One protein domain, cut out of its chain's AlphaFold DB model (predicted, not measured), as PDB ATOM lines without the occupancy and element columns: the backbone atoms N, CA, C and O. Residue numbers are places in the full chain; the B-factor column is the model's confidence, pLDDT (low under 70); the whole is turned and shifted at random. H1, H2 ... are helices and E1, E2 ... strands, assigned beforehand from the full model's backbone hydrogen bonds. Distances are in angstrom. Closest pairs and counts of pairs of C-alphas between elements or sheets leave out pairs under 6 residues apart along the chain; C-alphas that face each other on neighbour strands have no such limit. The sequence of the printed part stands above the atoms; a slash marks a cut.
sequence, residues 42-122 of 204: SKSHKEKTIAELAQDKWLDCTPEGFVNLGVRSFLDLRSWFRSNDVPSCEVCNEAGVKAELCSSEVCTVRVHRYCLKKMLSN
ATOM      1  N   SER A  42     -26.333 -59.928 -22.253       91.69
ATOM      2  CA  SER A  42     -25.259 -59.840 -23.247       91.69
ATOM      3  C   SER A  42     -25.717 -59.036 -24.471       91.69
ATOM      4  O   SER A  42     -26.915 -58.854 -24.713       91.69
ATOM      5  N   LYS A  43     -24.760 -58.572 -25.280       91.88
ATOM      6  CA  LYS A  43     -25.054 -57.865 -26.534       91.88
ATOM      7  C   LYS A  43     -25.947 -58.697 -27.465       91.88
ATOM      8  O   LYS A  43     -26.961 -58.192 -27.930       91.88
ATOM      9  N   SER A  44     -25.631 -59.982 -27.635       94.50
ATOM     10  CA  SER A  44     -26.414 -60.901 -28.468       94.50
ATOM     11  C   SER A  44     -27.856 -61.072 -27.978       94.50
ATOM     12  O   SER A  44     -28.778 -61.098 -28.789       94.50
ATOM     13  N   HIS A  45     -28.084 -61.129 -26.659       93.44
ATOM     14  CA  HIS A  45     -29.441 -61.187 -26.104       93.44
ATOM     15  C   HIS A  45     -30.237 -59.913 -26.399       93.44
ATOM     16  O   HIS A  45     -31.411 -59.993 -26.758       93.44
ATOM     17  N   LYS A  46     -29.603 -58.740 -26.295       92.19
ATOM     18  CA  LYS A  46     -30.243 -57.454 -26.615       92.19
ATOM     19  C   LYS A  46     -30.613 -57.368 -28.095       92.19
ATOM     20  O   LYS A  46     -31.735 -56.993 -28.411       92.19
ATOM     21  N   GLU A  47     -29.709 -57.765 -28.988       93.88
ATOM     22  CA  GLU A  47     -29.952 -57.788 -30.438       93.88
ATOM     23  C   GLU A  47     -31.095 -58.736 -30.808       93.88
ATOM     24  O   GLU A  47     -32.005 -58.343 -31.537       93.88
ATOM     25  N   LYS A  48     -31.104 -59.947 -30.235       95.06
ATOM     26  CA  LYS A  48     -32.205 -60.901 -30.407       95.06
ATOM     27  C   LYS A  48     -33.536 -60.321 -29.922       95.06
ATOM     28  O   LYS A  48     -34.524 -60.389 -30.643       95.06
ATOM     29  N   THR A  49     -33.545 -59.691 -28.746       94.62
ATOM     30  CA  THR A  49     -34.754 -59.065 -28.182       94.62
ATOM     31  C   THR A  49     -35.280 -57.944 -29.083       94.62
ATOM     32  O   THR A  49     -36.479 -57.858 -29.328       94.62
ATOM     33  N   ILE A  50     -34.398 -57.087 -29.614       95.38
ATOM     34  CA  ILE A  50     -34.790 -56.031 -30.561       95.38
ATOM     35  C   ILE A  50     -35.397 -56.647 -31.828       95.38
ATOM     36  O   ILE A  50     -36.423 -56.160 -32.298       95.38
ATOM     37  N   ALA A  51     -34.800 -57.720 -32.358       95.31
ATOM     38  CA  ALA A  51     -35.308 -58.408 -33.543       95.31
ATOM     39  C   ALA A  51     -36.708 -59.006 -33.314       95.31
ATOM     40  O   ALA A  51     -37.586 -58.822 -34.154       95.31
ATOM     41  N   GLU A  52     -36.941 -59.646 -32.167       97.19
ATOM     42  CA  GLU A  52     -38.251 -60.195 -31.784       97.19
ATOM     43  C   GLU A  52     -39.304 -59.083 -31.631       97.19
ATOM     44  O   GLU A  52     -40.384 -59.152 -32.217       97.19
ATOM     45  N   LEU A  53     -38.970 -57.989 -30.940       97.44
ATOM     46  CA  LEU A  53     -39.872 -56.841 -30.797       97.44
ATOM     47  C   LEU A  53     -40.183 -56.160 -32.141       97.44
ATOM     48  O   LEU A  53     -41.297 -55.664 -32.343       97.44
ATOM     49  N   ALA A  54     -39.224 -56.123 -33.067       96.88
ATOM     50  CA  ALA A  54     -39.438 -55.611 -34.418       96.88
ATOM     51  C   ALA A  54     -40.319 -56.554 -35.258       96.88
ATOM     52  O   ALA A  54     -41.213 -56.097 -35.981       96.88
ATOM     53  N   GLN A  55     -40.119 -57.870 -35.134       97.31
ATOM     54  CA  GLN A  55     -40.963 -58.888 -35.763       97.31
ATOM     55  C   GLN A  55     -42.426 -58.735 -35.322       97.31
ATOM     56  O   GLN A  55     -43.321 -58.688 -36.171       97.31
ATOM     57  N   ASP A  56     -42.648 -58.519 -34.025       97.69
ATOM     58  CA  ASP A  56     -43.967 -58.346 -33.405       97.69
ATOM     59  C   ASP A  56     -44.571 -56.938 -33.564       97.69
ATOM     60  O   ASP A  56     -45.636 -56.639 -33.011       97.69
ATOM     61  N   LYS A  57     -43.912 -56.066 -34.340       97.25
ATOM     62  CA  LYS A  57     -44.337 -54.690 -34.661       97.25
ATOM     63  C   LYS A  57     -44.401 -53.733 -33.472       97.25
ATOM     64  O   LYS A  57     -44.978 -52.648 -33.596       97.25
ATOM     65  N   TRP A  58     -43.778 -54.090 -32.351       97.75
ATOM     66  CA  TRP A  58     -43.534 -53.170 -31.239       97.75
ATOM     67  C   TRP A  58     -42.474 -52.134 -31.604       97.75
ATOM     68  O   TRP A  58     -42.613 -50.960 -31.254       97.75
ATOM     69  N   LEU A  59     -41.449 -52.543 -32.349       96.88
ATOM     70  CA  LEU A  59     -40.387 -51.676 -32.854       96.88
ATOM     71  C   LEU A  59     -40.362 -51.673 -34.387       96.88
ATOM     72  O   LEU A  59     -40.943 -52.543 -35.034       96.88
ATOM     73  N   ASP A  60     -39.691 -50.679 -34.955       94.81
ATOM     74  CA  ASP A  60     -39.379 -50.588 -36.379       94.81
ATOM     75  C   ASP A  60     -37.908 -50.200 -36.555       94.81
ATOM     76  O   ASP A  60     -37.451 -49.199 -35.995       94.81
ATOM     77  N   CYS A  61     -37.156 -51.000 -37.303       94.19
ATOM     78  CA  CYS A  61     -35.720 -50.817 -37.483       94.19
ATOM     79  C   CYS A  61     -35.447 -50.248 -38.872       94.19
ATOM     80  O   CYS A  61     -35.865 -50.826 -39.875       94.19
ATOM     81  N   THR A  62     -34.723 -49.134 -38.946       92.75
ATOM     82  CA  THR A  62     -34.315 -48.575 -40.236       92.75
ATOM     83  C   THR A  62     -33.078 -49.304 -40.774       92.75
ATOM     84  O   THR A  62     -32.292 -49.836 -39.982       92.75
ATOM     85  N   PRO A  63     -32.853 -49.319 -42.102       90.94
ATOM     86  CA  PRO A  63     -31.644 -49.899 -42.696       90.94
ATOM     87  C   PRO A  63     -30.342 -49.284 -42.164       90.94
ATOM     88  O   PRO A  63     -29.306 -49.940 -42.146       90.94
ATOM     89  N   GLU A  64     -30.398 -48.034 -41.700       93.12
ATOM     90  CA  GLU A  64     -29.278 -47.304 -41.099       93.12
ATOM     91  C   GLU A  64     -28.998 -47.722 -39.643       93.12
ATOM     92  O   GLU A  64     -28.057 -47.223 -39.029       93.12
ATOM     93  N   GLY A  65     -29.799 -48.633 -39.081       89.19
ATOM     94  CA  GLY A  65     -29.623 -49.175 -37.735       89.19
ATOM     95  C   GLY A  65     -30.349 -48.408 -36.629       89.19
ATOM     96  O   GLY A  65     -30.102 -48.672 -35.451       89.19
ATOM     97  N   PHE A  66     -31.252 -47.476 -36.958       92.12
ATOM     98  CA  PHE A  66     -32.065 -46.794 -35.948       92.12
ATOM     99  C   PHE A  66     -33.265 -47.645 -35.536       92.12
ATOM    100  O   PHE A  66     -33.942 -48.230 -36.377       92.12
ATOM    101  N   VAL A  67     -33.577 -47.652 -34.242       94.12
ATOM    102  CA  VAL A  67     -34.753 -48.327 -33.683       94.12
ATOM    103  C   VAL A  67     -35.820 -47.284 -33.363       94.12
ATOM    104  O   VAL A  67     -35.573 -46.334 -32.624       94.12
ATOM    105  N   ASN A  68     -37.015 -47.465 -33.912       94.19
ATOM    106  CA  ASN A  68     -38.183 -46.616 -33.713       94.19
ATOM    107  C   ASN A  68     -39.298 -47.413 -33.034       94.19
ATOM    108  O   ASN A  68     -39.292 -48.642 -33.036       94.19
ATOM    109  N   LEU A  69     -40.299 -46.715 -32.499       95.00
ATOM    110  CA  LEU A  69     -41.548 -47.360 -32.103       95.00
ATOM    111  C   LEU A  69     -42.308 -47.828 -33.348       95.00
ATOM    112  O   LEU A  69     -42.542 -47.049 -34.274       95.00
ATOM    113  N   GLY A  70     -42.712 -49.092 -33.340       94.88
ATOM    114  CA  GLY A  70     -43.575 -49.680 -34.350       94.88
ATOM    115  C   GLY A  70     -45.041 -49.293 -34.149       94.88
ATOM    116  O   GLY A  70     -45.443 -48.752 -33.117       94.88
ATOM    117  N   VAL A  71     -45.866 -49.588 -35.155       93.44
ATOM    118  CA  VAL A  71     -47.296 -49.228 -35.169       93.44
ATOM    119  C   VAL A  71     -48.043 -49.809 -33.968       93.44
ATOM    120  O   VAL A  71     -48.883 -49.121 -33.389       93.44
ATOM    121  N   ARG A  72     -47.712 -51.040 -33.555       96.69
ATOM    122  CA  ARG A  72     -48.370 -51.701 -32.423       96.69
ATOM    123  C   ARG A  72     -48.175 -50.927 -31.123       96.69
ATOM    124  O   ARG A  72     -49.141 -50.720 -30.399       96.69
ATOM    125  N   SER A  73     -46.972 -50.403 -30.879       96.19
ATOM    126  CA  SER A  73     -46.683 -49.581 -29.696       96.19
ATOM    127  C   SER A  73     -47.611 -48.372 -29.591       96.19
ATOM    128  O   SER A  73     -48.111 -48.071 -28.510       96.19
ATOM    129  N   PHE A  74     -47.901 -47.698 -30.706       93.38
ATOM    130  CA  PHE A  74     -48.808 -46.548 -30.705       93.38
ATOM    131  C   PHE A  74     -50.261 -46.910 -30.413       93.38
ATOM    132  O   PHE A  74     -50.985 -46.041 -29.945       93.38
ATOM    133  N   LEU A  75     -50.693 -48.139 -30.699       93.75
ATOM    134  CA  LEU A  75     -52.070 -48.589 -30.484       93.75
ATOM    135  C   LEU A  75     -52.257 -49.187 -29.089       93.75
ATOM    136  O   LEU A  75     -53.197 -48.816 -28.382       93.75
ATOM    137  N   ASP A  76     -51.333 -50.050 -28.678       96.75
ATOM    138  CA  ASP A  76     -51.436 -50.820 -27.440       96.75
ATOM    139  C   ASP A  76     -51.045 -49.959 -26.225       96.75
ATOM    140  O   ASP A  76     -51.645 -50.073 -25.157       96.75
ATOM    141  N   LEU A  77     -50.097 -49.022 -26.384       95.81
ATOM    142  CA  LEU A  77     -49.601 -48.172 -25.290       95.81
ATOM    143  C   LEU A  77     -50.300 -46.805 -25.199       95.81
ATOM    144  O   LEU A  77     -49.838 -45.927 -24.471       95.81
ATOM    145  N   ARG A  78     -51.440 -46.596 -25.878       94.25
ATOM    146  CA  ARG A  78     -52.166 -45.300 -25.886       94.25
ATOM    147  C   ARG A  78     -52.457 -44.772 -24.489       94.25
ATOM    148  O   ARG A  78     -52.281 -43.584 -24.229       94.25
ATOM    149  N   SER A  79     -52.916 -45.645 -23.592       95.31
ATOM    150  CA  SER A  79     -53.206 -45.240 -22.216       95.31
ATOM    151  C   SER A  79     -51.940 -44.886 -21.452       95.31
ATOM    152  O   SER A  79     -51.935 -43.903 -20.720       95.31
ATOM    153  N   TRP A  80     -50.862 -45.642 -21.666       96.12
ATOM    154  CA  TRP A  80     -49.581 -45.371 -21.029       96.12
ATOM    155  C   TRP A  80     -49.039 -44.001 -21.444       96.12
ATOM    156  O   TRP A  80     -48.665 -43.220 -20.577       96.12
ATOM    157  N   PHE A  81     -49.092 -43.649 -22.734       95.69
ATOM    158  CA  PHE A  81     -48.664 -42.323 -23.197       95.69
ATOM    159  C   PHE A  81     -49.438 -41.185 -22.525       95.69
ATOM    160  O   PHE A  81     -48.828 -40.213 -22.087       95.69
ATOM    161  N   ARG A  82     -50.764 -41.320 -22.391       92.19
ATOM    162  CA  ARG A  82     -51.596 -40.307 -21.722       92.19
ATOM    163  C   ARG A  82     -51.274 -40.160 -20.237       92.19
ATOM    164  O   ARG A  82     -51.312 -39.051 -19.728       92.19
ATOM    165  N   SER A  83     -50.976 -41.260 -19.549       95.38
ATOM    166  CA  SER A  83     -50.658 -41.252 -18.115       95.38
ATOM    167  C   SER A  83     -49.232 -40.794 -17.792       95.38
ATOM    168  O   SER A  83     -48.939 -40.577 -16.624       95.38
ATOM    169  N   ASN A  84     -48.354 -40.674 -18.792       93.88
ATOM    170  CA  ASN A  84     -46.957 -40.254 -18.630       93.88
ATOM    171  C   ASN A  84     -46.687 -38.897 -19.309       93.88
ATOM    172  O   ASN A  84     -45.596 -38.677 -19.830       93.88
ATOM    173  N   ASP A  85     -47.699 -38.025 -19.364       92.19
ATOM    174  CA  ASP A  85     -47.613 -36.649 -19.875       92.19
ATOM    175  C   ASP A  85     -46.968 -36.514 -21.265       92.19
ATOM    176  O   ASP A  85     -46.359 -35.495 -21.601       92.19
ATOM    177  N   VAL A  86     -47.111 -37.536 -22.119       93.69
ATOM    178  CA  VAL A  86     -46.635 -37.457 -23.500       93.69
ATOM    179  C   VAL A  86     -47.568 -36.526 -24.278       93.69
ATOM    180  O   VAL A  86     -48.745 -36.859 -24.443       93.69
ATOM    181  N   PRO A  87     -47.076 -35.385 -24.806       94.25
ATOM    182  CA  PRO A  87     -47.940 -34.403 -25.451       94.25
ATOM    183  C   PRO A  87     -48.663 -34.998 -26.655       94.25
ATOM    184  O   PRO A  87     -48.058 -35.722 -27.450       94.25
ATOM    185  N   SER A  88     -49.945 -34.683 -26.812       95.56
ATOM    186  CA  SER A  88     -50.771 -35.168 -27.915       95.56
ATOM    187  C   SER A  88     -50.612 -34.331 -29.185       95.56
ATOM    188  O   SER A  88     -50.231 -33.163 -29.163       95.56
ATOM    189  N   CYS A  89     -50.927 -34.946 -30.319       96.75
ATOM    190  CA  CYS A  89     -51.111 -34.271 -31.592       96.75
ATOM    191  C   CYS A  89     -52.432 -33.496 -31.593       96.75
ATOM    192  O   CYS A  89     -53.483 -34.099 -31.397       96.75
ATOM    193  N   GLU A  90     -52.397 -32.206 -31.918       95.44
ATOM    194  CA  GLU A  90     -53.568 -31.307 -31.867       95.44
ATOM    195  C   GLU A  90     -54.687 -31.675 -32.863       95.44
ATOM    196  O   GLU A  90     -55.796 -31.155 -32.810       95.44
ATOM    197  N   VAL A  91     -54.400 -32.555 -33.829       94.44
ATOM    198  CA  VAL A  91     -55.343 -32.919 -34.899       94.44
ATOM    199  C   VAL A  91     -56.042 -34.249 -34.637       94.44
ATOM    200  O   VAL A  91     -57.224 -34.385 -34.938       94.44
ATOM    201  N   CYS A  92     -55.318 -35.260 -34.152       95.06
ATOM    202  CA  CYS A  92     -55.872 -36.602 -33.935       95.06
ATOM    203  C   CYS A  92     -55.952 -37.003 -32.460       95.06
ATOM    204  O   CYS A  92     -56.465 -38.080 -32.176       95.06
ATOM    205  N   ASN A  93     -55.450 -36.170 -31.545       94.81
ATOM    206  CA  ASN A  93     -55.393 -36.408 -30.101       94.81
ATOM    207  C   ASN A  93     -54.619 -37.672 -29.677       94.81
ATOM    208  O   ASN A  93     -54.700 -38.092 -28.525       94.81
ATOM    209  N   GLU A  94     -53.821 -38.255 -30.575       95.12
ATOM    210  CA  GLU A  94     -52.899 -39.350 -30.256       95.12
ATOM    211  C   GLU A  94     -51.527 -38.836 -29.819       95.12
ATOM    212  O   GLU A  94     -51.160 -37.698 -30.110       95.12
ATOM    213  N   ALA A  95     -50.738 -39.694 -29.166       95.69
ATOM    214  CA  ALA A  95     -49.410 -39.353 -28.659       95.69
ATOM    215  C   ALA A  95     -48.501 -38.739 -29.744       95.69
ATOM    216  O   ALA A  95     -48.185 -39.355 -30.767       95.69
ATOM    217  N   GLY A  96     -48.041 -37.515 -29.511       95.06
ATOM    218  CA  GLY A  96     -47.176 -36.723 -30.383       95.06
ATOM    219  C   GLY A  96     -45.695 -37.076 -30.253       95.06
ATOM    220  O   GLY A  96     -44.877 -36.168 -30.116       95.06
ATOM    221  N   VAL A  97     -45.346 -38.372 -30.275       92.38
ATOM    222  CA  VAL A  97     -43.953 -38.852 -30.129       92.38
ATOM    223  C   VAL A  97     -43.093 -38.441 -31.328       92.38
ATOM    224  O   VAL A  97     -42.008 -37.900 -31.156       92.38
ATOM    225  N   LYS A  98     -43.594 -38.653 -32.554       90.62
ATOM    226  CA  LYS A  98     -42.957 -38.221 -33.809       90.62
ATOM    227  C   LYS A  98     -43.829 -37.167 -34.486       90.62
ATOM    228  O   LYS A  98     -44.647 -37.482 -35.355       90.62
ATOM    229  N   ALA A  99     -43.706 -35.925 -34.034       94.06
ATOM    230  CA  ALA A  99     -44.545 -34.814 -34.467       94.06
ATOM    231  C   ALA A  99     -43.717 -33.573 -34.817       94.06
ATOM    232  O   ALA A  99     -42.654 -33.343 -34.249       94.06
ATOM    233  N   GLU A 100     -44.236 -32.781 -35.749       94.31
ATOM    234  CA  GLU A 100     -43.712 -31.463 -36.096       94.31
ATOM    235  C   GLU A 100     -44.173 -30.462 -35.027       94.31
ATOM    236  O   GLU A 100     -45.349 -30.454 -34.642       94.31
ATOM    237  N   LEU A 101     -43.250 -29.633 -34.540       94.19
ATOM    238  CA  LEU A 101     -43.532 -28.588 -33.557       94.19
ATOM    239  C   LEU A 101     -43.867 -27.273 -34.251       94.19
ATOM    240  O   LEU A 101     -43.323 -26.968 -35.313       94.19
ATOM    241  N   CYS A 102     -44.735 -26.473 -33.631       93.81
ATOM    242  CA  CYS A 102     -44.971 -25.115 -34.099       93.81
ATOM    243  C   CYS A 102     -43.655 -24.318 -34.155       93.81
ATOM    244  O   CYS A 102     -42.845 -24.386 -33.239       93.81
ATOM    245  N   SER A 103     -43.458 -23.519 -35.210       92.00
ATOM    246  CA  SER A 103     -42.274 -22.654 -35.346       92.00
ATOM    247  C   SER A 103     -42.234 -21.497 -34.341       92.00
ATOM    248  O   SER A 103     -41.232 -20.797 -34.261       92.00
ATOM    249  N   SER A 104     -43.330 -21.241 -33.624       93.50
ATOM    250  CA  SER A 104     -43.378 -20.239 -32.563       93.50
ATOM    251  C   SER A 104     -42.828 -20.837 -31.270       93.50
ATOM    252  O   SER A 104     -43.390 -21.804 -30.765       93.50
ATOM    253  N   GLU A 105     -41.776 -20.235 -30.712       91.00
ATOM    254  CA  GLU A 105     -41.088 -20.728 -29.505       91.00
ATOM    255  C   GLU A 105     -41.986 -20.779 -28.261       91.00
ATOM    256  O   GLU A 105     -41.793 -21.612 -27.381       91.00
ATOM    257  N   VAL A 106     -43.007 -19.920 -28.201       93.94
ATOM    258  CA  VAL A 106     -43.986 -19.892 -27.102       93.94
ATOM    259  C   VAL A 106     -45.117 -20.911 -27.278       93.94
ATOM    260  O   VAL A 106     -45.965 -21.049 -26.400       93.94
ATOM    261  N   CYS A 107     -45.174 -21.612 -28.414       94.56
ATOM    262  CA  CYS A 107     -46.240 -22.552 -28.732       94.56
ATOM    263  C   CYS A 107     -45.737 -23.996 -28.660       94.56
ATOM    264  O   CYS A 107     -44.870 -24.415 -29.419       94.56
ATOM    265  N   THR A 108     -46.354 -24.798 -27.798       94.19
ATOM    266  CA  THR A 108     -46.000 -26.213 -27.601       94.19
ATOM    267  C   THR A 108     -46.793 -27.177 -28.485       94.19
ATOM    268  O   THR A 108     -46.671 -28.394 -28.331       94.19
ATOM    269  N   VAL A 109     -47.597 -26.657 -29.423       95.50
ATOM    270  CA  VAL A 109     -48.424 -27.473 -30.321       95.50
ATOM    271  C   VAL A 109     -47.562 -28.444 -31.112       95.50
ATOM    272  O   VAL A 109     -46.583 -28.062 -31.762       95.50
ATOM    273  N   ARG A 110     -48.002 -29.701 -31.107       95.62
ATOM    274  CA  ARG A 110     -47.415 -30.793 -31.875       95.62
ATOM    275  C   ARG A 110     -48.425 -31.304 -32.884       95.62
ATOM    276  O   ARG A 110     -49.593 -31.502 -32.556       95.62
ATOM    277  N   VAL A 111     -47.985 -31.561 -34.109       95.44
ATOM    278  CA  VAL A 111     -48.833 -32.160 -35.145       95.44
ATOM    279  C   VAL A 111     -48.048 -33.242 -35.873       95.44
ATOM    280  O   VAL A 111     -46.972 -32.986 -36.406       95.44
ATOM    281  N   HIS A 112     -48.564 -34.474 -35.931       95.75
ATOM    282  CA  HIS A 112     -47.920 -35.534 -36.720       95.75
ATOM    283  C   HIS A 112     -47.780 -35.112 -38.182       95.75
ATOM    284  O   HIS A 112     -48.679 -34.480 -38.732       95.75
ATOM    285  N   ARG A 113     -46.719 -35.554 -38.861       93.38
ATOM    286  CA  ARG A 113     -46.476 -35.217 -40.275       93.38
ATOM    287  C   ARG A 113     -47.657 -35.558 -41.193       93.38
ATOM    288  O   ARG A 113     -48.001 -34.772 -42.076       93.38
ATOM    289  N   TYR A 114     -48.313 -36.701 -40.967       94.00
ATOM    290  CA  TYR A 114     -49.533 -37.080 -41.690       94.00
ATOM    291  C   TYR A 114     -50.680 -36.092 -41.432       94.00
ATOM    292  O   TYR A 114     -51.290 -35.584 -42.376       94.00
ATOM    293  N   CYS A 115     -50.937 -35.777 -40.161       94.44
ATOM    294  CA  CYS A 115     -51.964 -34.825 -39.753       94.44
ATOM    295  C   CYS A 115     -51.694 -33.425 -40.309       94.44
ATOM    296  O   CYS A 115     -52.610 -32.794 -40.826       94.44
ATOM    297  N   LEU A 116     -50.436 -32.975 -40.292       93.44
ATOM    298  CA  LEU A 116     -50.018 -31.691 -40.838       93.44
ATOM    299  C   LEU A 116     -50.256 -31.642 -42.348       93.44
ATOM    300  O   LEU A 116     -50.899 -30.715 -42.832       93.44
ATOM    301  N   LYS A 117     -49.830 -32.668 -43.100       91.69
ATOM    302  CA  LYS A 117     -50.083 -32.755 -44.547       91.69
ATOM    303  C   LYS A 117     -51.582 -32.687 -44.849       91.69
ATOM    304  O   LYS A 117     -52.004 -31.877 -45.665       91.69
ATOM    305  N   LYS A 118     -52.395 -33.481 -44.144       91.88
ATOM    306  CA  LYS A 118     -53.857 -33.499 -44.309       91.88
ATOM    307  C   LYS A 118     -54.493 -32.143 -43.979       91.88
ATOM    308  O   LYS A 118     -55.355 -31.675 -44.720       91.88
ATOM    309  N   MET A 119     -54.047 -31.503 -42.900       89.44
ATOM    310  CA  MET A 119     -54.523 -30.192 -42.460       89.44
ATOM    311  C   MET A 119     -54.149 -29.081 -43.449       89.44
ATOM    312  O   MET A 119     -54.971 -28.210 -43.712       89.44
ATOM    313  N   LEU A 120     -52.948 -29.105 -44.031       88.06
ATOM    314  CA  LEU A 120     -52.495 -28.090 -44.992       88.06
ATOM    315  C   LEU A 120     -53.064 -28.288 -46.407       88.06
ATOM    316  O   LEU A 120     -53.180 -27.318 -47.158       88.06
ATOM    317  N   SER A 121     -53.415 -29.523 -46.778       87.31
ATOM    318  CA  SER A 121     -54.046 -29.833 -48.070       87.31
ATOM    319  C   SER A 121     -55.528 -29.455 -48.132       87.31
ATOM    320  O   SER A 121     -56.072 -29.297 -49.225       87.31
ATOM    321  N   ASN A 122     -56.205 -29.307 -46.993       83.19
ATOM    322  CA  ASN A 122     -57.607 -28.910 -46.975       83.19
ATOM    323  C   ASN A 122     -57.743 -27.409 -47.304       83.19
ATOM    324  O   ASN A 122     -57.261 -26.550 -46.575       83.19
TER     325      ASN A 122
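This is residues 42 to 122 of the 204 residues of a protein of Cucumis melo var. makuwa (UniProt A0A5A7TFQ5). The model is a loose, elongated row of small parts: H1 makes one end, and its residues 50 to 55 pack on the hairpin E1 and E2, which lies nearer the middle; the short helices H2 and H3 follow, and the other end is the hairpin E3 and E4 with H4 packed on it. The first residues, 42 to 49, of which 43 to 49 belong to H1, stick out free. The printed part has 81 residues, with four named helices and four named strands in the order H1 E1 E2 H2 H3 E3 E4 H4; both two-stranded sheets are antiparallel and the class is mixed. The radius of gyration of the C-alphas is 15.4 A, and they span 45 by 29 by 24 A.

E1, residues 59 to 61, and E2, residues 67 to 69, form an antiparallel hairpin at 145 degrees, with N 60 and O 68 2.8 A apart, within hydrogen-bond range. The closest C-alphas of E1 and H1, residues 43 to 55, are those of Asp 60 and Ala 54, 5.4 A apart. The closest C-alphas of E1 and H2, residues 71 to 76, are those of Leu 59 and Ser 73, 7.3 A apart. H2 and H3, residues 78 to 83, meet only through their link. E3, residues 99 to 101, and E4, residues 110 to 112, form the other antiparallel hairpin, at 143 degrees, with N 100 and O 111 2.8 A apart, within hydrogen-bond range. The closest C-alphas of E3 and H4, residues 113 to 121, are those of Ala 99 and Arg 113, 6.1 A apart. H1 and H4 are apart. In H1, H2, H3 and H4 every O i to N i+4 pair is within hydrogen-bond range.

H1 begins at C-alpha 43 (-25.054, -57.865, -26.534) and is 18.4 A long. H4 ends at C-alpha 121 (-54.046, -29.833, -48.070) and is 12.1 A long. H2 and H3 are each 8.9 A long, E1 6.6 A, E2 7.0 A, E3 6.4 A and E4 6.8 A.

The C-alphas of Ser 42 and Asn 122, the two farthest apart, are 50.7 A apart. The link from H3 to E3, 15 residues, is long. The printed part has no cut, and no printed residue is under 70 in pLDDT.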